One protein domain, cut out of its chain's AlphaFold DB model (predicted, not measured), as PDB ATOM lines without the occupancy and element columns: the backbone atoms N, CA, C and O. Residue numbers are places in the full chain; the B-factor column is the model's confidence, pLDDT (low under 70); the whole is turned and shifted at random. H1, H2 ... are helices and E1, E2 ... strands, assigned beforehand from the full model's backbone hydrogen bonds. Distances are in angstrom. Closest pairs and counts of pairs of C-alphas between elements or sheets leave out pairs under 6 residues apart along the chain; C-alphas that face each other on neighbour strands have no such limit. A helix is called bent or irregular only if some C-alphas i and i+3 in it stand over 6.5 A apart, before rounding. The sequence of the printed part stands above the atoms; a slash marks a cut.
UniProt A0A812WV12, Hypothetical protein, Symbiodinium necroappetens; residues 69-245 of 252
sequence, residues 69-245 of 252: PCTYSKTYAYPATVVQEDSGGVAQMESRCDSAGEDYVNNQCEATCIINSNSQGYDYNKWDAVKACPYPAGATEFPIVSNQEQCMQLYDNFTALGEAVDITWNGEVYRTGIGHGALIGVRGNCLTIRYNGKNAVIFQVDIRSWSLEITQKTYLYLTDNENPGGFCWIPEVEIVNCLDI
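Overview. This is residues 69 to 245 of the 252 residues of the protein "Hypothetical protein" of Symbiodinium necroappetens (UniProt A0A812WV12). A twisted sheet of five strands, in which the long bent strands E5 and E7 run side by side through the middle of the domain, has helix H4 packed over E7 and the short H2 and longer H3 together near another part of E7. The longest axis runs from H1 at one end to H3 at the other, and the two small strand pairs, E1 with E2 and E3 with E8, lie between H1 and the large sheet. The printed part has 177 residues, with four named helices and nine named strands in the order E1 H1 E2 E3 H2 H3 E4 E5 E6 E7 E8 H4 E9; the large sheet, in the order E4 E5 E7 E6 E9, is mixed. The class is mixed, helices and strands, with 84 residues, under half, in named elements. The whole is compact, with a radius of gyration of the C-alphas of 15.1 A, and rounded, spanning 44 by 38 by 29 A.

Arrangement. E1, residues 71 to 73, is the antiparallel neighbour of E2, residues 110 to 112, with N 72 and O 111 2.8 A apart, within hydrogen-bond range. Between them in the chain comes H1, residues 90 to 100, which is near E2. E2 runs on into E3, residues 114 to 116, at 64 degrees across a break of 1 residue. E3 is parallel to E8, residues 211 to 213, with N 212 and O 114 2.8 A apart. The closest C-alphas of H1 and E3 are those of Met 93 and Ile 114, 7.4 A apart. H2, residues 129 to 132, touches H3, residues 148 to 160, which meets it with residues 151 to 156 alone; their closest C-alphas, Ala 129 and Met 152, are 4.7 A apart. In the large sheet, E4, residues 166 to 169, and E5, residues 172 to 181, form a hairpin, with N 167 and O 174 2.8 A apart. E6, residues 190 to 195, and E7, residues 198 to 209, form another hairpin, with N 193 and O 200 2.8 A apart. E5 and E7 are parallel, at 12 degrees, with N 175 and O 199 2.9 A apart. E5 bends by 82 degrees at residue 178 and E7 by 116 degrees at residue 206. H2 is on this sheet at a height of 9.3 A and only just over E7, with 3 of its 4 C-alphas falling on that strand; H3 only grazes the sheet, with residues 154 to 159. H4, residues 216 to 222, is on the sheet at a height of 8.1 A, over E7 and slantwise to the strands, at 45 degrees to E7 on the local plane. E9, residues 236 to 240, is an edge strand antiparallel to E6, with N 192 and O 238 2.8 A apart. In H1, H3 and H4 every O i to N i+4 pair is within hydrogen-bond range; H2 is too short for such a pair.

Along the chain. E1, residues 71 to 73, begins at C-alpha 71, (-15.858, 23.744, -0.047). H1, residues 90 to 100, is 15.5 A long, and H3, residues 148 to 160, is 18.3 A long from C-alpha 148 at (-0.504, 33.436, -18.099). E5, residues 172 to 181, measures 22.2 A, E6, residues 190 to 195, 16.7 A, and E7, residues 198 to 209, 21.4 A. H4, residues 216 to 222, measures 10.1 A. E9, residues 236 to 240, measures 13.0 A and ends at C-alpha 240, (-3.840, 18.257, -8.412). The shorter E2, E3, H2, E4 and E8 are passed over here.

Size, cuts and confidence. The two C-alphas farthest apart are those of Gly 101 and Glu 149, at 44.4 A. The printed part, residues 69 to 245, has no cut. The links E1 to H1, E3 to H2, H2 to H3 and H4 to E9 are long; in the first, residues 85 to 86 pair in parallel with residues 208 to 209 of E7. The mean pLDDT of the printed part is 88.5, and residue 120 and residues 135 to 146 are under 70.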
ATOM      1  N   PRO A  69     -14.177  16.969   1.494       95.56
ATOM      2  CA  PRO A  69     -15.475  17.495   1.083       95.56
ATOM      3  C   PRO A  69     -15.336  18.844   0.372       95.56
ATOM      4  O   PRO A  69     -14.573  19.712   0.802       95.56
ATOM      5  N   CYS A  70     -16.079  19.022  -0.715       95.62
ATOM      6  CA  CYS A  70     -16.031  20.234  -1.518       95.62
ATOM      7  C   CYS A  70     -16.481  21.446  -0.696       95.62
ATOM      8  O   CYS A  70     -17.653  21.586  -0.346       95.62
ATOM      9  N   THR A  71     -15.556  22.367  -0.446       94.38
ATOM     10  CA  THR A  71     -15.858  23.744  -0.047       94.38
ATOM     11  C   THR A  71     -15.242  24.704  -1.048       94.38
ATOM     12  O   THR A  71     -14.462  24.286  -1.892       94.38
ATOM     13  N   TYR A  72     -15.571  25.987  -0.990       90.06
ATOM     14  CA  TYR A  72     -14.826  27.042  -1.660       90.06
ATOM     15  C   TYR A  72     -14.504  28.160  -0.671       90.06
ATOM     16  O   TYR A  72     -15.299  28.481   0.215       90.06
ATOM     17  N   SER A  73     -13.332  28.769  -0.827       89.25
ATOM     18  CA  SER A  73     -12.914  29.902  -0.012       89.25
ATOM     19  C   SER A  73     -13.652  31.166  -0.433       89.25
ATOM     20  O   SER A  73     -13.530  31.585  -1.585       89.25
ATOM     21  N   LYS A  74     -14.325  31.793   0.541       90.06
ATOM     22  CA  LYS A  74     -15.004  33.096   0.426       90.06
ATOM     23  C   LYS A  74     -14.078  34.310   0.567       90.06
ATOM     24  O   LYS A  74     -14.487  35.468   0.625       90.06
ATOM     25  N   THR A  75     -12.813  34.024   0.852       86.81
ATOM     26  CA  THR A  75     -11.846  35.028   1.309       86.81
ATOM     27  C   THR A  75     -10.547  34.981   0.527       86.81
ATOM     28  O   THR A  75      -9.716  35.876   0.677       86.81
ATOM     29  N   TYR A  76     -10.367  33.977  -0.338       84.19
ATOM     30  CA  TYR A  76      -9.216  33.917  -1.222       84.19
ATOM     31  C   TYR A  76      -9.274  35.061  -2.237       84.19
ATOM     32  O   TYR A  76     -10.202  35.167  -3.045       84.19
ATOM     33  N   ALA A  77      -8.231  35.885  -2.228       80.06
ATOM     34  CA  ALA A  77      -8.069  37.001  -3.141       80.06
ATOM     35  C   ALA A  77      -6.709  36.928  -3.831       80.06
ATOM     36  O   ALA A  77      -5.668  36.876  -3.173       80.06
ATOM     37  N   TYR A  78      -6.722  36.977  -5.161       72.25
ATOM     38  CA  TYR A  78      -5.507  37.134  -5.949       72.25
ATOM     39  C   TYR A  78      -5.773  37.965  -7.218       72.25
ATOM     40  O   TYR A  78      -6.596  37.556  -8.041       72.25
ATOM     41  N   PRO A  79      -5.084  39.108  -7.421       71.56
ATOM     42  CA  PRO A  79      -4.256  39.816  -6.433       71.56
ATOM     43  C   PRO A  79      -5.055  40.121  -5.154       71.56
ATOM     44  O   PRO A  79      -6.275  40.012  -5.163       71.56
ATOM     45  N   ALA A  80      -4.400  40.506  -4.054       74.50
ATOM     46  CA  ALA A  80      -5.030  40.629  -2.724       74.50
ATOM     47  C   ALA A  80      -6.295  41.519  -2.660       74.50
ATOM     48  O   ALA A  80      -7.027  41.489  -1.676       74.50
ATOM     49  N   THR A  81      -6.554  42.321  -3.694       73.56
ATOM     50  CA  THR A  81      -7.727  43.191  -3.835       73.56
ATOM     51  C   THR A  81      -8.880  42.578  -4.637       73.56
ATOM     52  O   THR A  81      -9.922  43.215  -4.752       73.56
ATOM     53  N   VAL A  82      -8.710  41.395  -5.230       76.25
ATOM     54  CA  VAL A  82      -9.681  40.766  -6.135       76.25
ATOM     55  C   VAL A  82     -10.034  39.377  -5.620       76.25
ATOM     56  O   VAL A  82      -9.276  38.420  -5.790       76.25
ATOM     57  N   VAL A  83     -11.208  39.274  -5.005       80.94
ATOM     58  CA  VAL A  83     -11.828  37.996  -4.641       80.94
ATOM     59  C   VAL A  83     -12.467  37.402  -5.896       80.94
ATOM     60  O   VAL A  83     -13.175  38.093  -6.623       80.94
ATOM     61  N   GLN A  84     -12.170  36.135  -6.175       75.50
ATOM     62  CA  GLN A  84     -12.613  35.449  -7.395       75.50
ATOM     63  C   GLN A  84     -13.621  34.354  -7.064       75.50
ATOM     64  O   GLN A  84     -13.315  33.160  -7.139       75.50
ATOM     65  N   GLU A  85     -14.804  34.768  -6.644       83.31
ATOM     66  CA  GLU A  85     -15.860  33.842  -6.266       83.31
ATOM     67  C   GLU A  85     -17.228  34.300  -6.745       83.31
ATOM     68  O   GLU A  85     -17.462  35.497  -6.925       83.31
ATOM     69  N   ASP A  86     -18.129  33.334  -6.885       82.88
ATOM     70  CA  ASP A  86     -19.563  33.560  -6.933       82.88
ATOM     71  C   ASP A  86     -20.197  33.117  -5.612       82.88
ATOM     72  O   ASP A  86     -20.256  31.933  -5.270       82.88
ATOM     73  N   SER A  87     -20.667  34.097  -4.843       80.31
ATOM     74  CA  SER A  87     -21.429  33.878  -3.614       80.31
ATOM     75  C   SER A  87     -22.940  34.051  -3.817       80.31
ATOM     76  O   SER A  87     -23.704  34.022  -2.848       80.31
ATOM     77  N   GLY A  88     -23.397  34.306  -5.044       86.06
ATOM     78  CA  GLY A  88     -24.807  34.463  -5.368       86.06
ATOM     79  C   GLY A  88     -25.552  33.141  -5.217       86.06
ATOM     80  O   GLY A  88     -25.062  32.099  -5.617       86.06
ATOM     81  N   GLY A  89     -26.750  33.152  -4.629       87.12
ATOM     82  CA  GLY A  89     -27.585  31.945  -4.554       87.12
ATOM     83  C   GLY A  89     -27.171  30.902  -3.508       87.12
ATOM     84  O   GLY A  89     -27.771  29.833  -3.486       87.12
ATOM     85  N   VAL A  90     -26.241  31.202  -2.591       92.56
ATOM     86  CA  VAL A  90     -25.842  30.282  -1.498       92.56
ATOM     87  C   VAL A  90     -27.042  29.789  -0.675       92.56
ATOM     88  O   VAL A  90     -27.090  28.619  -0.326       92.56
ATOM     89  N   ALA A  91     -28.067  30.620  -0.453       94.06
ATOM     90  CA  ALA A  91     -29.298  30.197   0.229       94.06
ATOM     91  C   ALA A  91     -30.012  29.022  -0.474       94.06
ATOM     92  O   ALA A  91     -30.710  28.233   0.160       94.06
ATOM     93  N   GLN A  92     -29.840  28.890  -1.794       93.50
ATOM     94  CA  GLN A  92     -30.352  27.751  -2.544       93.50
ATOM     95  C   GLN A  92     -29.563  26.475  -2.231       93.50
ATOM     96  O   GLN A  92     -30.174  25.417  -2.115       93.50
ATOM     97  N   MET A  93     -28.238  26.562  -2.088       95.00
ATOM     98  CA  MET A  93     -27.402  25.441  -1.645       95.00
ATOM     99  C   MET A  93     -27.822  24.969  -0.255       95.00
ATOM    100  O   MET A  93     -28.142  23.795  -0.098       95.00
ATOM    101  N   GLU A  94     -27.928  25.896   0.701       96.62
ATOM    102  CA  GLU A  94     -28.361  25.599   2.074       96.62
ATOM    103  C   GLU A  94     -29.707  24.879   2.079       96.62
ATOM    104  O   GLU A  94     -29.827  23.782   2.608       96.62
ATOM    105  N   SER A  95     -30.696  25.430   1.367       96.69
ATOM    106  CA  SER A  95     -32.027  24.832   1.278       96.69
ATOM    107  C   SER A  95     -32.013  23.410   0.709       96.69
ATOM    108  O   SER A  95     -32.801  22.577   1.165       96.69
ATOM    109  N   ARG A  96     -31.160  23.116  -0.281       95.75
ATOM    110  CA  ARG A  96     -31.033  21.765  -0.851       95.75
ATOM    111  C   ARG A  96     -30.408  20.804   0.159       95.75
ATOM    112  O   ARG A  96     -30.894  19.684   0.290       95.75
ATOM    113  N   CYS A  97     -29.361  21.234   0.859       97.12
ATOM    114  CA  CYS A  97     -28.632  20.394   1.809       97.12
ATOM    115  C   CYS A  97     -29.412  20.154   3.103       97.12
ATOM    116  O   CYS A  97     -29.538  19.004   3.518       97.12
ATOM    117  N   ASP A  98     -30.076  21.179   3.641       97.56
ATOM    118  CA  ASP A  98     -31.025  21.039   4.750       97.56
ATOM    119  C   ASP A  98     -32.137  20.034   4.418       97.56
ATOM    120  O   ASP A  98     -32.473  19.170   5.227       97.56
ATOM    121  N   SER A  99     -32.706  20.120   3.206       96.19
ATOM    122  CA  SER A  99     -33.787  19.221   2.770       96.19
ATOM    123  C   SER A  99     -33.323  17.774   2.600       96.19
ATOM    124  O   SER A  99     -34.117  16.853   2.794       96.19
ATOM    125  N   ALA A 100     -32.060  17.575   2.224       96.00
ATOM    126  CA  ALA A 100     -31.441  16.260   2.105       96.00
ATOM    127  C   ALA A 100     -30.984  15.694   3.465       96.00
ATOM    128  O   ALA A 100     -30.761  14.491   3.570       96.00
ATOM    129  N   GLY A 101     -30.893  16.531   4.505       96.44
ATOM    130  CA  GLY A 101     -30.331  16.149   5.801       96.44
ATOM    131  C   GLY A 101     -28.812  15.965   5.763       96.44
ATOM    132  O   GLY A 101     -28.285  15.183   6.550       96.44
ATOM    133  N   GLU A 102     -28.134  16.650   4.840       96.31
ATOM    134  CA  GLU A 102     -26.684  16.583   4.651       96.31
ATOM    135  C   GLU A 102     -25.972  17.649   5.489       96.31
ATOM    136  O   GLU A 102     -26.402  18.804   5.547       96.31
ATOM    137  N   ASP A 103     -24.844  17.280   6.094       95.69
ATOM    138  CA  ASP A 103     -23.986  18.234   6.795       95.69
ATOM    139  C   ASP A 103     -23.235  19.110   5.782       95.69
ATOM    140  O   ASP A 103     -22.570  18.618   4.870       95.69
ATOM    141  N   TYR A 104     -23.293  20.429   5.964       96.06
ATOM    142  CA  TYR A 104     -22.601  21.379   5.097       96.06
ATOM    143  C   TYR A 104     -21.978  22.532   5.887       96.06
ATOM    144  O   TYR A 104     -22.331  22.834   7.030       96.06
ATOM    145  N   VAL A 105     -21.023  23.207   5.253       95.38
ATOM    146  CA  VAL A 105     -20.359  24.391   5.782       95.38
ATOM    147  C   VAL A 105     -20.923  25.620   5.087       95.38
ATOM    148  O   VAL A 105     -20.931  25.714   3.865       95.38
ATOM    149  N   ASN A 106     -21.353  26.612   5.856       95.12
ATOM    150  CA  ASN A 106     -21.565  27.960   5.348       95.12
ATOM    151  C   ASN A 106     -21.194  28.965   6.434       95.12
ATOM    152  O   ASN A 106     -21.940  29.195   7.384       95.12
ATOM    153  N   ASN A 107     -20.008  29.550   6.325       93.00
ATOM    154  CA  ASN A 107     -19.544  30.554   7.272       93.00
ATOM    155  C   ASN A 107     -18.911  31.743   6.533       93.00
ATOM    156  O   ASN A 107     -19.053  31.894   5.317       93.00
ATOM    157  N   GLN A 108     -18.269  32.644   7.276       90.69
ATOM    158  CA  GLN A 108     -17.639  33.842   6.711       90.69
ATOM    159  C   GLN A 108     -16.377  33.546   5.874       90.69
ATOM    160  O   GLN A 108     -15.950  34.404   5.115       90.69
ATOM    161  N   CYS A 109     -15.757  32.375   6.038       88.94
ATOM    162  CA  CYS A 109     -14.480  32.018   5.420       88.94
ATOM    163  C   CYS A 109     -14.646  31.093   4.214       88.94
ATOM    164  O   CYS A 109     -13.872  31.194   3.266       88.94
ATOM    165  N   GLU A 110     -15.642  30.212   4.247       92.25
ATOM    166  CA  GLU A 110     -15.898  29.231   3.199       92.25
ATOM    167  C   GLU A 110     -17.377  28.831   3.156       92.25
ATOM    168  O   GLU A 110     -18.142  29.083   4.097       92.25
ATOM    169  N   ALA A 111     -17.779  28.196   2.061       94.75
ATOM    170  CA  ALA A 111     -19.021  27.440   2.002       94.75
ATOM    171  C   ALA A 111     -18.853  26.156   1.192       94.75
ATOM    172  O   ALA A 111     -17.987  26.076   0.327       94.75
ATOM    173  N   THR A 112     -19.685  25.160   1.475       96.06
ATOM    174  CA  THR A 112     -19.766  23.908   0.730       96.06
ATOM    175  C   THR A 112     -20.098  24.179  -0.729       96.06
ATOM    176  O   THR A 112     -20.954  25.011  -1.041       96.06
ATOM    177  N   CYS A 113     -19.419  23.462  -1.618       95.62
ATOM    178  CA  CYS A 113     -19.800  23.354  -3.013       95.62
ATOM    179  C   CYS A 113     -20.508  22.030  -3.282       95.62
ATOM    180  O   CYS A 113     -20.175  20.994  -2.713       95.62
ATOM    181  N   ILE A 114     -21.506  22.085  -4.154       96.50
ATOM    182  CA  ILE A 114     -22.285  20.940  -4.609       96.50
ATOM    183  C   ILE A 114     -22.201  20.847  -6.125       96.50
ATOM    184  O   ILE A 114     -22.166  21.875  -6.806       96.50
ATOM    185  N   ILE A 115     -22.208  19.628  -6.664       96.25
ATOM    186  CA  ILE A 115     -22.366  19.417  -8.103       96.25
ATOM    187  C   ILE A 115     -23.671  20.102  -8.516       96.25
ATOM    188  O   ILE A 115     -24.734  19.814  -7.965       96.25
ATOM    189  N   ASN A 116     -23.589  21.030  -9.467       93.69
ATOM    190  CA  ASN A 116     -24.735  21.782  -9.965       93.69
ATOM    191  C   ASN A 116     -24.703  21.871 -11.497       93.69
ATOM    192  O   ASN A 116     -23.684  21.610 -12.136       93.69
ATOM    193  N   SER A 117     -25.828  22.256 -12.101       85.81
ATOM    194  CA  SER A 117     -25.916  22.498 -13.542       85.81
ATOM    195  C   SER A 117     -26.465  23.889 -13.825       85.81
ATOM    196  O   SER A 117     -27.580  24.207 -13.411       85.81
ATOM    197  N   ASN A 118     -25.761  24.663 -14.648       70.62
ATOM    198  CA  ASN A 118     -26.310  25.853 -15.294       70.62
ATOM    199  C   ASN A 118     -26.895  25.497 -16.667       70.62
ATOM    200  O   ASN A 118     -26.396  25.910 -17.712       70.62
ATOM    201  N   SER A 119     -27.940  24.667 -16.669       72.12
ATOM    202  CA  SER A 119     -28.636  24.125 -17.851       72.12
ATOM    203  C   SER A 119     -27.782  23.249 -18.789       72.12
ATOM    204  O   SER A 119     -27.991  22.043 -18.836       72.12
ATOM    205  N   GLN A 120     -26.819  23.827 -19.510       66.06
ATOM    206  CA  GLN A 120     -25.985  23.163 -20.524       66.06
ATOM    207  C   GLN A 120     -24.591  22.771 -19.995       66.06
ATOM    208  O   GLN A 120     -23.790  22.191 -20.722       66.06
ATOM    209  N   GLY A 121     -24.281  23.106 -18.737       76.56
ATOM    210  CA  GLY A 121     -22.941  22.935 -18.173       76.56
ATOM    211  C   GLY A 121     -21.874  23.737 -18.926       76.56
ATOM    212  O   GLY A 121     -22.174  24.653 -19.697       76.56
ATOM    213  N   TYR A 122     -20.613  23.384 -18.695       83.00
ATOM    214  CA  TYR A 122     -19.479  24.021 -19.361       83.00
ATOM    215  C   TYR A 122     -19.182  23.401 -20.729       83.00
ATOM    216  O   TYR A 122     -18.882  22.211 -20.832       83.00
ATOM    217  N   ASP A 123     -19.212  24.232 -21.768       83.06
ATOM    218  CA  ASP A 123     -18.942  23.841 -23.153       83.06
ATOM    219  C   ASP A 123     -17.542  24.294 -23.569       83.06
ATOM    220  O   ASP A 123     -17.246  25.492 -23.560       83.06
ATOM    221  N   TYR A 124     -16.703  23.340 -23.975       84.50
ATOM    222  CA  TYR A 124     -15.330  23.586 -24.418       84.50
ATOM    223  C   TYR A 124     -15.272  24.631 -25.539       84.50
ATOM    224  O   TYR A 124     -14.369  25.455 -25.554       84.50
ATOM    225  N   ASN A 125     -16.266  24.678 -26.432       85.94
ATOM    226  CA  ASN A 125     -16.261  25.605 -27.569       85.94
ATOM    227  C   ASN A 125     -16.566  27.062 -27.182       85.94
ATOM    228  O   ASN A 125     -16.427  27.967 -28.005       85.94
ATOM    229  N   LYS A 126     -17.025  27.309 -25.949       86.88
ATOM    230  CA  LYS A 126     -17.290  28.663 -25.433       86.88
ATOM    231  C   LYS A 126     -16.082  29.257 -24.712       86.88
ATOM    232  O   LYS A 126     -16.023  30.482 -24.536       86.88
ATOM    233  N   TRP A 127     -15.136  28.402 -24.336       88.00
ATOM    234  CA  TRP A 127     -13.912  28.752 -23.640       88.00
ATOM    235  C   TRP A 127     -12.728  28.714 -24.603       88.00
ATOM    236  O   TRP A 127     -12.584  27.827 -25.437       88.00
ATOM    237  N   ASP A 128     -11.869  29.712 -24.480       90.00
ATOM    238  CA  ASP A 128     -10.560  29.736 -25.113       90.00
ATOM    239  C   ASP A 128      -9.513  29.958 -24.021       90.00
ATOM    240  O   ASP A 128      -9.846  30.319 -22.884       90.00
ATOM    241  N   ALA A 129      -8.246  29.747 -24.368       89.50
ATOM    242  CA  ALA A 129      -7.146  29.878 -23.428       89.50
ATOM    243  C   ALA A 129      -7.110  31.265 -22.761       89.50
ATOM    244  O   ALA A 129      -6.806  31.375 -21.578       89.50
ATOM    245  N   VAL A 130      -7.492  32.331 -23.476       88.44
ATOM    246  CA  VAL A 130      -7.485  33.705 -22.947       88.44
ATOM    247  C   VAL A 130      -8.571  33.898 -21.886       88.44
ATOM    248  O   VAL A 130      -8.314  34.495 -20.840       88.44
ATOM    249  N   LYS A 131      -9.780  33.378 -22.121       87.94
ATOM    250  CA  LYS A 131     -10.896  33.439 -21.163       87.94
ATOM    251  C   LYS A 131     -10.665  32.551 -19.947       87.94
ATOM    252  O   LYS A 131     -10.986  32.971 -18.837       87.94
ATOM    253  N   ALA A 132     -10.132  31.348 -20.159       86.88
ATOM    254  CA  ALA A 132      -9.836  30.390 -19.097       86.88
ATOM    255  C   ALA A 132      -8.670  30.856 -18.213       86.88
ATOM    256  O   ALA A 132      -8.659  30.590 -17.014       86.88
ATOM    257  N   CYS A 133      -7.724  31.610 -18.782       85.94
ATOM    258  CA  CYS A 133      -6.523  32.089 -18.105       85.94
ATOM    259  C   CYS A 133      -6.422  33.624 -18.094       85.94
ATOM    260  O   CYS A 133      -5.484  34.179 -18.668       85.94
ATOM    261  N   PRO A 134      -7.337  34.363 -17.437       75.75
ATOM    262  CA  PRO A 134      -7.313  35.823 -17.480       75.75
ATOM    263  C   PRO A 134      -6.356  36.450 -16.457       75.75
ATOM    264  O   PRO A 134      -6.182  37.669 -16.463       75.75
ATOM    265  N   TYR A 135      -5.761  35.660 -15.554       67.88
ATOM    266  CA  TYR A 135      -4.885  36.182 -14.505       67.88
ATOM    267  C   TYR A 135      -3.415  36.204 -14.915       67.88
ATOM    268  O   TYR A 135      -2.941  35.286 -15.587       67.88
ATOM    269  N   PRO A 136      -2.671  37.236 -14.477       56.66
ATOM    270  CA  PRO A 136      -1.239  37.289 -14.685       56.66
ATOM    271  C   PRO A 136      -0.515  36.231 -13.843       56.66
ATOM    272  O   PRO A 136      -1.056  35.631 -12.914       56.66
ATOM    273  N   ALA A 137       0.761  36.076 -14.168       51.09
ATOM    274  CA  ALA A 137       1.742  35.298 -13.435       51.09
ATOM    275  C   ALA A 137       1.685  35.409 -11.913       51.09
ATOM    276  O   ALA A 137       1.788  36.503 -11.367       51.09
ATOM    277  N   GLY A 138       1.609  34.254 -11.244       49.81
ATOM    278  CA  GLY A 138       1.835  34.145  -9.810       49.81
ATOM    279  C   GLY A 138       0.591  34.033  -8.925       49.81
ATOM    280  O   GLY A 138       0.721  34.314  -7.734       49.81
ATOM    281  N   ALA A 139      -0.581  33.628  -9.435       60.28
ATOM    282  CA  ALA A 139      -1.723  33.207  -8.605       60.28
ATOM    283  C   ALA A 139      -1.356  31.903  -7.866       60.28
ATOM    284  O   ALA A 139      -1.546  30.797  -8.354       60.28
ATOM    285  N   THR A 140      -0.678  32.055  -6.730       50.44
ATOM    286  CA  THR A 140       0.473  31.212  -6.339       50.44
ATOM    287  C   THR A 140       0.180  30.085  -5.363       50.44
ATOM    288  O   THR A 140       1.122  29.528  -4.799       50.44
ATOM    289  N   GLU A 141      -1.072  29.694  -5.142       57.22
ATOM    290  CA  GLU A 141      -1.302  28.574  -4.217       57.22
ATOM    291  C   GLU A 141      -1.091  27.190  -4.859       57.22
ATOM    292  O   GLU A 141      -0.966  26.213  -4.128       57.22
ATOM    293  N   PHE A 142      -0.872  27.121  -6.183       55.72
ATOM    294  CA  PHE A 142      -0.271  25.962  -6.860       55.72
ATOM    295  C   PHE A 142       0.919  26.393  -7.734       55.72
ATOM    296  O   PHE A 142       0.730  27.117  -8.710       55.72
ATOM    297  N   PRO A 143       2.161  25.985  -7.413       53.00
ATOM    298  CA  PRO A 143       3.382  26.629  -7.912       53.00
ATOM    299  C   PRO A 143       3.754  26.314  -9.372       53.00
ATOM    300  O   PRO A 143       4.883  26.580  -9.778       53.00
ATOM    301  N   ILE A 144       2.849  25.743 -10.164       56.47
ATOM    302  CA  ILE A 144       3.174  25.211 -11.499       56.47
ATOM    303  C   ILE A 144       2.813  26.212 -12.588       56.47
ATOM    304  O   ILE A 144       3.570  26.397 -13.537       56.47
ATOM    305  N   VAL A 145       1.705  26.934 -12.407       65.06
ATOM    306  CA  VAL A 145       1.317  28.028 -13.294       65.06
ATOM    307  C   VAL A 145       2.002  29.298 -12.822       65.06
ATOM    308  O   VAL A 145       1.473  30.080 -12.030       65.06
ATOM    309  N   SER A 146       3.231  29.502 -13.288       63.62
ATOM    310  CA  SER A 146       3.985  30.699 -12.930       63.62
ATOM    311  C   SER A 146       3.511  31.920 -13.708       63.62
ATOM    312  O   SER A 146       3.668  33.021 -13.197       63.62
ATOM    313  N   ASN A 147       2.924  31.750 -14.902       75.31
ATOM    314  CA  ASN A 147       2.498  32.827 -15.796       75.31
ATOM    315  C   ASN A 147       1.265  32.499 -16.655       75.31
ATOM    316  O   ASN A 147       0.826  31.356 -16.736       75.31
ATOM    317  N   GLN A 148       0.691  33.543 -17.261       82.19
ATOM    318  CA  GLN A 148      -0.504  33.436 -18.099       82.19
ATOM    319  C   GLN A 148      -0.264  32.546 -19.327       82.19
ATOM    320  O   GLN A 148      -1.123  31.747 -19.674       82.19
ATOM    321  N   GLU A 149       0.914  32.635 -19.949       86.19
ATOM    322  CA  GLU A 149       1.280  31.817 -21.109       86.19
ATOM    323  C   GLU A 149       1.321  30.325 -20.753       86.19
ATOM    324  O   GLU A 149       0.736  29.506 -21.455       86.19
ATOM    325  N   GLN A 150       1.905  29.976 -19.608       84.56
ATOM    326  CA  GLN A 150       1.894  28.613 -19.075       84.56
ATOM    327  C   GLN A 150       0.477  28.110 -18.785       84.56
ATOM    328  O   GLN A 150       0.168  26.958 -19.077       84.56
ATOM    329  N   CYS A 151      -0.399  28.964 -18.247       86.75
ATOM    330  CA  CYS A 151      -1.806  28.610 -18.061       86.75
ATOM    331  C   CYS A 151      -2.471  28.284 -19.400       86.75
ATOM    332  O   CYS A 151      -3.140  27.261 -19.526       86.75
ATOM    333  N   MET A 152      -2.262  29.138 -20.404       90.31
ATOM    334  CA  MET A 152      -2.833  28.959 -21.737       90.31
ATOM    335  C   MET A 152      -2.338  27.664 -22.389       90.31
ATOM    336  O   MET A 152      -3.143  26.903 -22.913       90.31
ATOM    337  N   GLN A 153      -1.042  27.360 -22.274       90.75
ATOM    338  CA  GLN A 153      -0.472  26.099 -22.753       90.75
ATOM    339  C   GLN A 153      -1.072  24.886 -22.033       90.75
ATOM    340  O   GLN A 153      -1.418  23.898 -22.676       90.75
ATOM    341  N   LEU A 154      -1.226  24.940 -20.705       90.62
ATOM    342  CA  LEU A 154      -1.888  23.869 -19.960       90.62
ATOM    343  C   LEU A 154      -3.344  23.690 -20.391       90.62
ATOM    344  O   LEU A 154      -3.786  22.554 -20.528       90.62
ATOM    345  N   TYR A 155      -4.073  24.782 -20.622       93.25
ATOM    346  CA  TYR A 155      -5.447  24.730 -21.111       93.25
ATOM    347  C   TYR A 155      -5.525  24.047 -22.481       93.25
ATOM    348  O   TYR A 155      -6.316  23.121 -22.663       93.25
ATOM    349  N   ASP A 156      -4.680  24.451 -23.431       94.25
ATOM    350  CA  ASP A 156      -4.657  23.865 -24.774       94.25
ATOM    351  C   ASP A 156      -4.304  22.368 -24.718       94.25
ATOM    352  O   ASP A 156      -4.967  21.541 -25.345       94.25
ATOM    353  N   ASN A 157      -3.319  21.989 -23.898       94.50
ATOM    354  CA  ASN A 157      -2.942  20.588 -23.699       94.50
ATOM    355  C   ASN A 157      -4.060  19.769 -23.038       94.50
ATOM    356  O   ASN A 157      -4.351  18.656 -23.472       94.50
ATOM    357  N   PHE A 158      -4.715  20.318 -22.011       95.25
ATOM    358  CA  PHE A 158      -5.796  19.631 -21.309       95.25
ATOM    359  C   PHE A 158      -7.013  19.452 -22.214       95.25
ATOM    360  O   PHE A 158      -7.605  18.376 -22.270       95.25
ATOM    361  N   THR A 159      -7.387  20.489 -22.961       94.75
ATOM    362  CA  THR A 159      -8.528  20.409 -23.877       94.75
ATOM    363  C   THR A 159      -8.262  19.479 -25.058       94.75
ATOM    364  O   THR A 159      -9.203  18.843 -25.539       94.75
ATOM    365  N   ALA A 160      -6.998  19.296 -25.457       95.12
ATOM    366  CA  ALA A 160      -6.597  18.297 -26.445       95.12
ATOM    367  C   ALA A 160      -6.810  16.840 -25.986       95.12
ATOM    368  O   ALA A 160      -6.929  15.962 -26.842       95.12
ATOM    369  N   LEU A 161      -6.933  16.567 -24.676       94.81
ATOM    370  CA  LEU A 161      -7.359  15.247 -24.174       94.81
ATOM    371  C   LEU A 161      -8.794  14.904 -24.603       94.81
ATOM    372  O   LEU A 161      -9.141  13.731 -24.719       94.81
ATOM    373  N   GLY A 162      -9.614  15.927 -24.850       93.62
ATOM    374  CA  GLY A 162     -11.014  15.807 -25.229       93.62
ATOM    375  C   GLY A 162     -11.989  16.012 -24.070       93.62
ATOM    376  O   GLY A 162     -11.651  15.925 -22.889       93.62
ATOM    377  N   GLU A 163     -13.235  16.307 -24.436       93.56
ATOM    378  CA  GLU A 163     -14.362  16.478 -23.520       93.56
ATOM    379  C   GLU A 163     -14.937  15.110 -23.121       93.56
ATOM    380  O   GLU A 163     -15.318  14.328 -23.997       93.56
ATOM    381  N   ALA A 164     -15.083  14.852 -21.816       93.00
ATOM    382  CA  ALA A 164     -15.695  13.634 -21.283       93.00
ATOM    383  C   ALA A 164     -15.025  12.336 -21.762       93.00
ATOM    384  O   ALA A 164     -15.690  11.325 -21.998       93.00
ATOM    385  N   VAL A 165     -13.702  12.382 -21.890       96.56
ATOM    386  CA  VAL A 165     -12.856  11.234 -22.205       96.56
ATOM    387  C   VAL A 165     -12.458  10.549 -20.904       96.56
ATOM    388  O   VAL A 165     -12.126  11.206 -19.918       96.56
ATOM    389  N   ASP A 166     -12.508   9.222 -20.902       97.69
ATOM    390  CA  ASP A 166     -12.055   8.417 -19.774       97.69
ATOM    391  C   ASP A 166     -10.537   8.221 -19.865       97.69
ATOM    392  O   ASP A 166     -10.024   7.660 -20.837       97.69
ATOM    393  N   ILE A 167      -9.819   8.663 -18.837       97.44
ATOM    394  CA  ILE A 167      -8.381   8.446 -18.669       97.44
ATOM    395  C   ILE A 167      -8.139   7.519 -17.478       97.44
ATOM    396  O   ILE A 167      -8.878   7.539 -16.497       97.44
ATOM    397  N   THR A 168      -7.097   6.692 -17.553       97.31
ATOM    398  CA  THR A 168      -6.695   5.826 -16.435       97.31
ATOM    399  C   THR A 168      -5.526   6.450 -15.692       97.31
ATOM    400  O   THR A 168      -4.457   6.622 -16.274       97.31
ATOM    401  N   TRP A 169      -5.709   6.743 -14.406       95.19
ATOM    402  CA  TRP A 169      -4.706   7.356 -13.539       95.19
ATOM    403  C   TRP A 169      -4.663   6.629 -12.196       95.19
ATOM    404  O   TRP A 169      -5.696   6.427 -11.567       95.19
ATOM    405  N   ASN A 170      -3.478   6.177 -11.773       92.75
ATOM    406  CA  ASN A 170      -3.282   5.427 -10.523       92.75
ATOM    407  C   ASN A 170      -4.207   4.199 -10.357       92.75
ATOM    408  O   ASN A 170      -4.554   3.817  -9.245       92.75
ATOM    409  N   GLY A 171      -4.587   3.559 -11.470       94.44
ATOM    410  CA  GLY A 171      -5.470   2.384 -11.478       94.44
ATOM    411  C   GLY A 171      -6.968   2.702 -11.423       94.44
ATOM    412  O   GLY A 171      -7.776   1.779 -11.465       94.44
ATOM    413  N   GLU A 172      -7.343   3.977 -11.386       97.06
ATOM    414  CA  GLU A 172      -8.728   4.440 -11.406       97.06
ATOM    415  C   GLU A 172      -9.055   5.140 -12.728       97.06
ATOM    416  O   GLU A 172      -8.174   5.653 -13.425       97.06
ATOM    417  N   VAL A 173     -10.341   5.168 -13.080       97.81
ATOM    418  CA  VAL A 173     -10.838   5.886 -14.257       97.81
ATOM    419  C   VAL A 173     -11.311   7.270 -13.837       97.81
ATOM    420  O   VAL A 173     -12.122   7.384 -12.916       97.81
ATOM    421  N   TYR A 174     -10.822   8.291 -14.537       98.38
ATOM    422  CA  TYR A 174     -11.225   9.686 -14.396       98.38
ATOM    423  C   TYR A 174     -11.842  10.170 -15.705       98.38
ATOM    424  O   TYR A 174     -11.249   9.993 -16.767       98.38
ATOM    425  N   ARG A 175     -13.006  10.816 -15.637       98.06
ATOM    426  CA  ARG A 175     -13.605  11.494 -16.792       98.06
ATOM    427  C   ARG A 175     -13.159  12.952 -16.876       98.06
ATOM    428  O   ARG A 175     -13.265  13.677 -15.889       98.06
ATOM    429  N   THR A 176     -12.682  13.385 -18.039       97.88
ATOM    430  CA  THR A 176     -12.208  14.761 -18.258       97.88
ATOM    431  C   THR A 176     -13.354  15.765 -18.403       97.88
ATOM    432  O   THR A 176     -14.374  15.478 -19.031       97.88
ATOM    433  N   GLY A 177     -13.162  16.982 -17.893       96.81
ATOM    434  CA  GLY A 177     -14.069  18.111 -18.112       96.81
ATOM    435  C   GLY A 177     -13.420  19.465 -17.816       96.81
ATOM    436  O   GLY A 177     -12.256  19.544 -17.438       96.81
ATOM    437  N   ILE A 178     -14.181  20.547 -17.943       96.12
ATOM    438  CA  ILE A 178     -13.795  21.881 -17.453       96.12
ATOM    439  C   ILE A 178     -14.908  22.447 -16.567       96.12
ATOM    440  O   ILE A 178     -16.050  21.989 -16.659       96.12
ATOM    441  N   GLY A 179     -14.610  23.435 -15.722       94.50
ATOM    442  CA  GLY A 179     -15.649  24.087 -14.918       94.50
ATOM    443  C   GLY A 179     -15.169  25.112 -13.898       94.50
ATOM    444  O   GLY A 179     -14.060  25.646 -14.008       94.50
ATOM    445  N   HIS A 180     -16.032  25.371 -12.912       92.81
ATOM    446  CA  HIS A 180     -15.735  26.204 -11.747       92.81
ATOM    447  C   HIS A 180     -14.606  25.623 -10.890       92.81
ATOM    448  O   HIS A 180     -14.386  24.410 -10.835       92.81
ATOM    449  N   GLY A 181     -13.921  26.514 -10.176       89.00
ATOM    450  CA  GLY A 181     -12.978  26.130  -9.133       89.00
ATOM    451  C   GLY A 181     -13.656  25.727  -7.820       89.00
ATOM    452  O   GLY A 181     -14.777  26.137  -7.521       89.00
ATOM    453  N   ALA A 182     -12.928  24.971  -7.000       90.06
ATOM    454  CA  ALA A 182     -13.299  24.615  -5.629       90.06
ATOM    455  C   ALA A 182     -12.102  24.811  -4.687       90.06
ATOM    456  O   ALA A 182     -10.970  24.991  -5.126       90.06
ATOM    457  N   LEU A 183     -12.340  24.755  -3.384       88.00
ATOM    458  CA  LEU A 183     -11.412  25.050  -2.292       88.00
ATOM    459  C   LEU A 183     -10.843  26.469  -2.444       88.00
ATOM    460  O   LEU A 183     -11.581  27.439  -2.589       88.00
ATOM    461  N   ILE A 184      -9.524  26.606  -2.436       80.25
ATOM    462  CA  ILE A 184      -8.800  27.825  -2.833       80.25
ATOM    463  C   ILE A 184      -8.609  27.936  -4.354       80.25
ATOM    464  O   ILE A 184      -8.079  28.934  -4.835       80.25
ATOM    465  N   GLY A 185      -9.018  26.906  -5.099       73.44
ATOM    466  CA  GLY A 185      -8.743  26.669  -6.509       73.44
ATOM    467  C   GLY A 185      -8.864  27.916  -7.370       73.44
ATOM    468  O   GLY A 185      -9.829  28.677  -7.300       73.44
ATOM    469  N   VAL A 186      -7.817  28.166  -8.143       77.38
ATOM    470  CA  VAL A 186      -7.755  29.280  -9.077       77.38
ATOM    471  C   VAL A 186      -7.915  28.748 -10.485       77.38
ATOM    472  O   VAL A 186      -7.527  27.618 -10.790       77.38
ATOM    473  N   ARG A 187      -8.453  29.603 -11.352       84.19
ATOM    474  CA  ARG A 187      -8.424  29.361 -12.789       84.19
ATOM    475  C   ARG A 187      -7.013  29.003 -13.242       84.19
ATOM    476  O   ARG A 187      -6.055  29.647 -12.814       84.19
ATOM    477  N   GLY A 188      -6.898  27.989 -14.091       83.19
ATOM    478  CA  GLY A 188      -5.613  27.456 -14.544       83.19
ATOM    479  C   GLY A 188      -5.109  26.228 -13.788       83.19
ATOM    480  O   GLY A 188      -4.139  25.616 -14.227       83.19
ATOM    481  N   ASN A 189      -5.751  25.847 -12.680       86.00
ATOM    482  CA  ASN A 189      -5.409  24.633 -11.940       86.00
ATOM    483  C   ASN A 189      -6.311  23.459 -12.309       86.00
ATOM    484  O   ASN A 189      -7.425  23.632 -12.806       86.00
ATOM    485  N   CYS A 190      -5.852  22.257 -11.965       90.69
ATOM    486  CA  CYS A 190      -6.627  21.038 -12.109       90.69
ATOM    487  C   CYS A 190      -7.161  20.562 -10.758       90.69
ATOM    488  O   CYS A 190      -6.568  20.802  -9.706       90.69
ATOM    489  N   LEU A 191      -8.322  19.921 -10.790       92.75
ATOM    490  CA  LEU A 191      -9.019  19.402  -9.618       92.75
ATOM    491  C   LEU A 191      -9.552  18.011  -9.949       92.75
ATOM    492  O   LEU A 191     -10.164  17.835 -11.004       92.75
ATOM    493  N   THR A 192      -9.358  17.038  -9.065       96.12
ATOM    494  CA  THR A 192     -10.122  15.789  -9.118       96.12
ATOM    495  C   THR A 192     -11.413  15.934  -8.332       96.12
ATOM    496  O   THR A 192     -11.487  16.666  -7.348       96.12
ATOM    497  N   ILE A 193     -12.449  15.242  -8.788       97.94
ATOM    498  CA  ILE A 193     -13.772  15.221  -8.175       97.94
ATOM    499  C   ILE A 193     -14.160  13.760  -8.010       97.94
ATOM    500  O   ILE A 193     -14.109  13.005  -8.982       97.94
ATOM    501  N   ARG A 194     -14.567  13.364  -6.806       98.00
ATOM    502  CA  ARG A 194     -15.082  12.029  -6.508       98.00
ATOM    503  C   ARG A 194     -16.499  12.124  -5.974       98.00
ATOM    504  O   ARG A 194     -16.784  12.904  -5.069       98.00
ATOM    505  N   TYR A 195     -17.395  11.332  -6.546       97.56
ATOM    506  CA  TYR A 195     -18.779  11.235  -6.091       97.56
ATOM    507  C   TYR A 195     -19.343   9.865  -6.459       97.56
ATOM    508  O   TYR A 195     -19.133   9.398  -7.576       97.56
ATOM    509  N   ASN A 196     -20.018   9.195  -5.520       93.75
ATOM    510  CA  ASN A 196     -20.625   7.871  -5.724       93.75
ATOM    511  C   ASN A 196     -19.695   6.829  -6.386       93.75
ATOM    512  O   ASN A 196     -20.104   6.068  -7.262       93.75
ATOM    513  N   GLY A 197     -18.420   6.795  -5.980       95.69
ATOM    514  CA  GLY A 197     -17.429   5.844  -6.506       95.69
ATOM    515  C   GLY A 197     -16.962   6.123  -7.940       95.69
ATOM    516  O   GLY A 197     -16.299   5.277  -8.539       95.69
ATOM    517  N   LYS A 198     -17.298   7.288  -8.498       98.06
ATOM    518  CA  LYS A 198     -16.845   7.757  -9.808       98.06
ATOM    519  C   LYS A 198     -15.899   8.927  -9.656       98.06
ATOM    520  O   LYS A 198     -16.063   9.740  -8.746       98.06
ATOM    521  N   ASN A 199     -14.963   9.039 -10.594       98.38
ATOM    522  CA  ASN A 199     -13.959  10.089 -10.568       98.38
ATOM    523  C   ASN A 199     -14.003  10.936 -11.836       98.38
ATOM    524  O   ASN A 199     -14.146  10.436 -12.951       98.38
ATOM    525  N   ALA A 200     -13.821  12.233 -11.669       98.25
ATOM    526  CA  ALA A 200     -13.587  13.168 -12.750       98.25
ATOM    527  C   ALA A 200     -12.320  13.969 -12.472       98.25
ATOM    528  O   ALA A 200     -11.894  14.113 -11.327       98.25
ATOM    529  N   VAL A 201     -11.725  14.495 -13.533       97.69
ATOM    530  CA  VAL A 201     -10.671  15.497 -13.444       97.69
ATOM    531  C   VAL A 201     -11.069  16.677 -14.306       97.69
ATOM    532  O   VAL A 201     -11.495  16.500 -15.450       97.69
ATOM    533  N   ILE A 202     -10.965  17.877 -13.750       96.50
ATOM    534  CA  ILE A 202     -11.312  19.095 -14.465       96.50
ATOM    535  C   ILE A 202     -10.153  20.070 -14.528       96.50
ATOM    536  O   ILE A 202      -9.364  20.174 -13.589       96.50
ATOM    537  N   PHE A 203     -10.114  20.836 -15.613       94.44
ATOM    538  CA  PHE A 203      -9.394  22.100 -15.656       94.44
ATOM    539  C   PHE A 203     -10.326  23.224 -15.193       94.44
ATOM    540  O   PHE A 203     -11.442  23.379 -15.699       94.44
ATOM    541  N   GLN A 204      -9.882  24.010 -14.219       91.94
ATOM    542  CA  GLN A 204     -10.654  25.117 -13.660       91.94
ATOM    543  C   GLN A 204     -10.563  26.310 -14.613       91.94
ATOM    544  O   GLN A 204      -9.509  26.934 -14.740       91.94
ATOM    545  N   VAL A 205     -11.656  26.615 -15.309       90.25
ATOM    546  CA  VAL A 205     -11.723  27.687 -16.321       90.25
ATOM    547  C   VAL A 205     -12.481  28.913 -15.830       90.25
ATOM    548  O   VAL A 205     -12.334  29.989 -16.402       90.25
ATOM    549  N   ASP A 206     -13.251  28.773 -14.752       88.25
ATOM    550  CA  ASP A 206     -14.055  29.850 -14.179       88.25
ATOM    551  C   ASP A 206     -13.815  30.003 -12.666       88.25
ATOM    552  O   ASP A 206     -13.009  29.291 -12.061       88.25
ATOM    553  N   ILE A 207     -14.445  31.008 -12.069       86.44
ATOM    554  CA  ILE A 207     -14.329  31.377 -10.661       86.44
ATOM    555  C   ILE A 207     -14.741  30.239  -9.724       86.44
ATOM    556  O   ILE A 207     -15.351  29.244 -10.117       86.44
ATOM    557  N   ARG A 208     -14.391  30.387  -8.447       89.25
ATOM    558  CA  ARG A 208     -14.862  29.471  -7.409       89.25
ATOM    559  C   ARG A 208     -16.326  29.726  -7.102       89.25
ATOM    560  O   ARG A 208     -16.733  30.880  -7.025       89.25
ATOM    561  N   SER A 209     -17.103  28.680  -6.864       91.62
ATOM    562  CA  SER A 209     -18.519  28.824  -6.522       91.62
ATOM    563  C   SER A 209     -19.003  27.653  -5.674       91.62
ATOM    564  O   SER A 209     -18.454  26.552  -5.755       91.62
ATOM    565  N   TRP A 210     -20.071  27.862  -4.899       93.31
ATOM    566  CA  TRP A 210     -20.821  26.749  -4.306       93.31
ATOM    567  C   TRP A 210     -21.477  25.886  -5.390       93.31
ATOM    568  O   TRP A 210     -21.664  24.687  -5.200       93.31
ATOM    569  N   SER A 211     -21.859  26.480  -6.525       93.81
ATOM    570  CA  SER A 211     -22.412  25.754  -7.657       93.81
ATOM    571  C   SER A 211     -21.254  25.166  -8.451       93.81
ATOM    572  O   SER A 211     -20.769  25.786  -9.393       93.81
ATOM    573  N   LEU A 212     -20.771  23.981  -8.073       94.69
ATOM    574  CA  LEU A 212     -19.713  23.294  -8.812       94.69
ATOM    575  C   LEU A 212     -20.270  22.812 -10.153       94.69
ATOM    576  O   LEU A 212     -20.727  21.682 -10.324       94.69
ATOM    577  N   GLU A 213     -20.280  23.736 -11.099       93.50
ATOM    578  CA  GLU A 213     -20.736  23.545 -12.455       93.50
ATOM    579  C   GLU A 213     -19.540  23.158 -13.302       93.50
ATOM    580  O   GLU A 213     -18.504  23.823 -13.322       93.50
ATOM    581  N   ILE A 214     -19.711  22.049 -14.002       95.00
ATOM    582  CA  ILE A 214     -18.693  21.456 -14.853       95.00
ATOM    583  C   ILE A 214     -19.322  21.069 -16.187       95.00
ATOM    584  O   ILE A 214     -20.523  21.249 -16.427       95.00
ATOM    585  N   THR A 215     -18.507  20.545 -17.091       95.12
ATOM    586  CA  THR A 215     -18.956  20.005 -18.371       95.12
ATOM    587  C   THR A 215     -20.107  19.021 -18.197       95.12
ATOM    588  O   THR A 215     -20.040  18.111 -17.369       95.12
ATOM    589  N   GLN A 216     -21.161  19.168 -19.009       94.06
ATOM    590  CA  GLN A 216     -22.415  18.440 -18.803       94.06
ATOM    591  C   GLN A 216     -22.253  16.924 -18.784       94.06
ATOM    592  O   GLN A 216     -22.720  16.251 -17.868       94.06
ATOM    593  N   LYS A 217     -21.533  16.385 -19.763       94.00
ATOM    594  CA  LYS A 217     -21.251  14.948 -19.841       94.00
ATOM    595  C   LYS A 217     -20.441  14.434 -18.643       94.00
ATOM    596  O   LYS A 217     -20.500  13.246 -18.337       94.00
ATOM    597  N   THR A 218     -19.698  15.315 -17.969       95.62
ATOM    598  CA  THR A 218     -18.897  14.972 -16.788       95.62
ATOM    599  C   THR A 218     -19.757  14.936 -15.532       95.62
ATOM    600  O   THR A 218     -19.698  13.944 -14.810       95.62
ATOM    601  N   TYR A 219     -20.614  15.940 -15.289       94.38
ATOM    602  CA  TYR A 219     -21.514  15.853 -14.134       94.38
ATOM    603  C   TYR A 219     -22.513  14.708 -14.303       94.38
ATOM    604  O   TYR A 219     -22.661  13.929 -13.377       94.38
ATOM    605  N   LEU A 220     -23.103  14.517 -15.493       94.94
ATOM    606  CA  LEU A 220     -24.036  13.407 -15.737       94.94
ATOM    607  C   LEU A 220     -23.370  12.046 -15.519       94.94
ATOM    608  O   LEU A 220     -24.006  11.106 -15.056       94.94
ATOM    609  N   TYR A 221     -22.077  11.929 -15.817       96.38
ATOM    610  CA  TYR A 221     -21.324  10.733 -15.471       96.38
ATOM    611  C   TYR A 221     -21.255  10.528 -13.959       96.38
ATOM    612  O   TYR A 221     -21.644   9.456 -13.494       96.38
ATOM    613  N   LEU A 222     -20.813  11.541 -13.206       96.88
ATOM    614  CA  LEU A 222     -20.703  11.480 -11.744       96.88
ATOM    615  C   LEU A 222     -22.048  11.161 -11.077       96.88
ATOM    616  O   LEU A 222     -22.076  10.518 -10.036       96.88
ATOM    617  N   THR A 223     -23.154  11.562 -11.700       95.69
ATOM    618  CA  THR A 223     -24.482  11.592 -11.082       95.69
ATOM    619  C   THR A 223     -25.452  10.578 -11.680       95.69
ATOM    620  O   THR A 223     -26.659  10.720 -11.547       95.69
ATOM    621  N   ASP A 224     -24.944   9.562 -12.382       95.75
ATOM    622  CA  ASP A 224     -25.766   8.496 -12.985       95.75
ATOM    623  C   ASP A 224     -26.862   9.017 -13.939       95.75
ATOM    624  O   ASP A 224     -27.949   8.461 -14.057       95.75
ATOM    625  N   ASN A 225     -26.529  10.069 -14.691       94.25
ATOM    626  CA  ASN A 225     -27.396  10.833 -15.590       94.25
ATOM    627  C   ASN A 225     -28.554  11.566 -14.899       94.25
ATOM    628  O   ASN A 225     -29.492  12.004 -15.571       94.25
ATOM    629  N   GLU A 226     -28.491  11.750 -13.584       92.81
ATOM    630  CA  GLU A 226     -29.430  12.603 -12.877       92.81
ATOM    631  C   GLU A 226     -29.046  14.079 -13.042       92.81
ATOM    632  O   GLU A 226     -27.870  14.457 -13.058       92.81
ATOM    633  N   ASN A 227     -30.060  14.938 -13.157       89.25
ATOM    634  CA  ASN A 227     -29.863  16.381 -13.188       89.25
ATOM    635  C   ASN A 227     -29.559  16.879 -11.761       89.25
ATOM    636  O   ASN A 227     -30.423  16.720 -10.902       89.25
ATOM    637  N   PRO A 228     -28.410  17.530 -11.504       90.19
ATOM    638  CA  PRO A 228     -28.061  18.037 -10.171       90.19
ATOM    639  C   PRO A 228     -28.959  19.170  -9.666       90.19
ATOM    640  O   PRO A 228     -28.916  19.538  -8.489       90.19
ATOM    641  N   GLY A 229     -29.776  19.759 -10.540       88.44
ATOM    642  CA  GLY A 229     -30.733  20.788 -10.171       88.44
ATOM    643  C   GLY A 229     -31.666  20.325  -9.049       88.44
ATOM    644  O   GLY A 229     -32.497  19.446  -9.243       88.44
ATOM    645  N   GLY A 230     -31.556  20.977  -7.889       88.38
ATOM    646  CA  GLY A 230     -32.415  20.720  -6.728       88.38
ATOM    647  C   GLY A 230     -31.884  19.682  -5.740       88.38
ATOM    648  O   GLY A 230     -32.524  19.478  -4.714       88.38
ATOM    649  N   PHE A 231     -30.716  19.087  -5.986       94.31
ATOM    650  CA  PHE A 231     -30.095  18.120  -5.079       94.31
ATOM    651  C   PHE A 231     -28.913  18.723  -4.317       94.31
ATOM    652  O   PHE A 231     -28.289  19.682  -4.778       94.31
ATOM    653  N   CYS A 232     -28.602  18.155  -3.150       96.25
ATOM    654  CA  CYS A 232     -27.358  18.413  -2.432       96.25
ATOM    655  C   CYS A 232     -26.381  17.272  -2.716       96.25
ATOM    656  O   CYS A 232     -26.402  16.242  -2.052       96.25
ATOM    657  N   TRP A 233     -25.566  17.428  -3.755       96.81
ATOM    658  CA  TRP A 233     -24.532  16.458  -4.110       96.81
ATOM    659  C   TRP A 233     -23.179  17.041  -3.759       96.81
ATOM    660  O   TRP A 233     -22.614  17.784  -4.557       96.81
ATOM    661  N   ILE A 234     -22.694  16.755  -2.554       97.56
ATOM    662  CA  ILE A 234     -21.397  17.229  -2.063       97.56
ATOM    663  C   ILE A 234     -20.329  16.229  -2.528       97.56
ATOM    664  O   ILE A 234     -20.299  15.109  -2.016       97.56
ATOM    665  N   PRO A 235     -19.464  16.569  -3.502       97.75
ATOM    666  CA  PRO A 235     -18.379  15.684  -3.885       97.75
ATOM    667  C   PRO A 235     -17.198  15.816  -2.926       97.75
ATOM    668  O   PRO A 235     -17.068  16.799  -2.192       97.75
ATOM    669  N   GLU A 236     -16.285  14.858  -2.996       97.69
ATOM    670  CA  GLU A 236     -14.923  15.047  -2.510       97.69
ATOM    671  C   GLU A 236     -14.067  15.627  -3.633       97.69
ATOM    672  O   GLU A 236     -14.244  15.282  -4.805       97.69
ATOM    673  N   VAL A 237     -13.137  16.511  -3.296       95.44
ATOM    674  CA  VAL A 237     -12.264  17.166  -4.264       95.44
ATOM    675  C   VAL A 237     -10.825  17.228  -3.769       95.44
ATOM    676  O   VAL A 237     -10.565  17.319  -2.569       95.44
ATOM    677  N   GLU A 238      -9.884  17.212  -4.705       92.31
ATOM    678  CA  GLU A 238      -8.454  17.359  -4.435       92.31
ATOM    679  C   GLU A 238      -7.829  18.213  -5.537       92.31
ATOM    680  O   GLU A 238      -8.033  17.963  -6.728       92.31
ATOM    681  N   ILE A 239      -7.085  19.257  -5.162       88.06
ATOM    682  CA  ILE A 239      -6.343  20.039  -6.156       88.06
ATOM    683  C   ILE A 239      -5.114  19.234  -6.553       88.06
ATOM    684  O   ILE A 239      -4.339  18.815  -5.696       88.06
ATOM    685  N   VAL A 240      -4.925  19.060  -7.856       89.06
ATOM    686  CA  VAL A 240      -3.840  18.257  -8.412       89.06
ATOM    687  C   VAL A 240      -3.005  19.070  -9.385       89.06
ATOM    688  O   VAL A 240      -3.451  20.050  -9.985       89.06
ATOM    689  N   ASN A 241      -1.767  18.633  -9.569       88.19
ATOM    690  CA  ASN A 241      -0.919  19.150 -10.623       88.19
ATOM    691  C   ASN A 241      -1.443  18.683 -11.989       88.19
ATOM    692  O   ASN A 241      -1.510  17.485 -12.258       88.19
ATOM    693  N   CYS A 242      -1.755  19.631 -12.875       88.94
ATOM    694  CA  CYS A 242      -2.193  19.320 -14.233       88.94
ATOM    695  C   CYS A 242      -1.181  18.470 -15.022       88.94
ATOM    696  O   CYS A 242      -1.594  17.664 -15.843       88.94
ATOM    697  N   LEU A 243       0.125  18.621 -14.782       90.69
ATOM    698  CA  LEU A 243       1.179  17.857 -15.468       90.69
ATOM    699  C   LEU A 243       1.238  16.384 -15.036       90.69
ATOM    700  O   LEU A 243       1.827  15.571 -15.741       90.69
ATOM    701  N   ASP A 244       0.620  16.029 -13.906       91.81
ATOM    702  CA  ASP A 244       0.571  14.642 -13.427       91.81
ATOM    703  C   ASP A 244      -0.580  13.849 -14.074       91.81
ATOM    704  O   ASP A 244      -0.678  12.630 -13.903       91.81
ATOM    705  N   ILE A 245      -1.451  14.527 -14.831       93.75
ATOM    706  CA  ILE A 245      -2.603  13.922 -15.497       93.75
ATOM    707  C   ILE A 245      -2.130  13.138 -16.734       93.75
ATOM    708  O   ILE A 245      -1.457  13.696 -17.604       93.75
TER     709      ILE A 245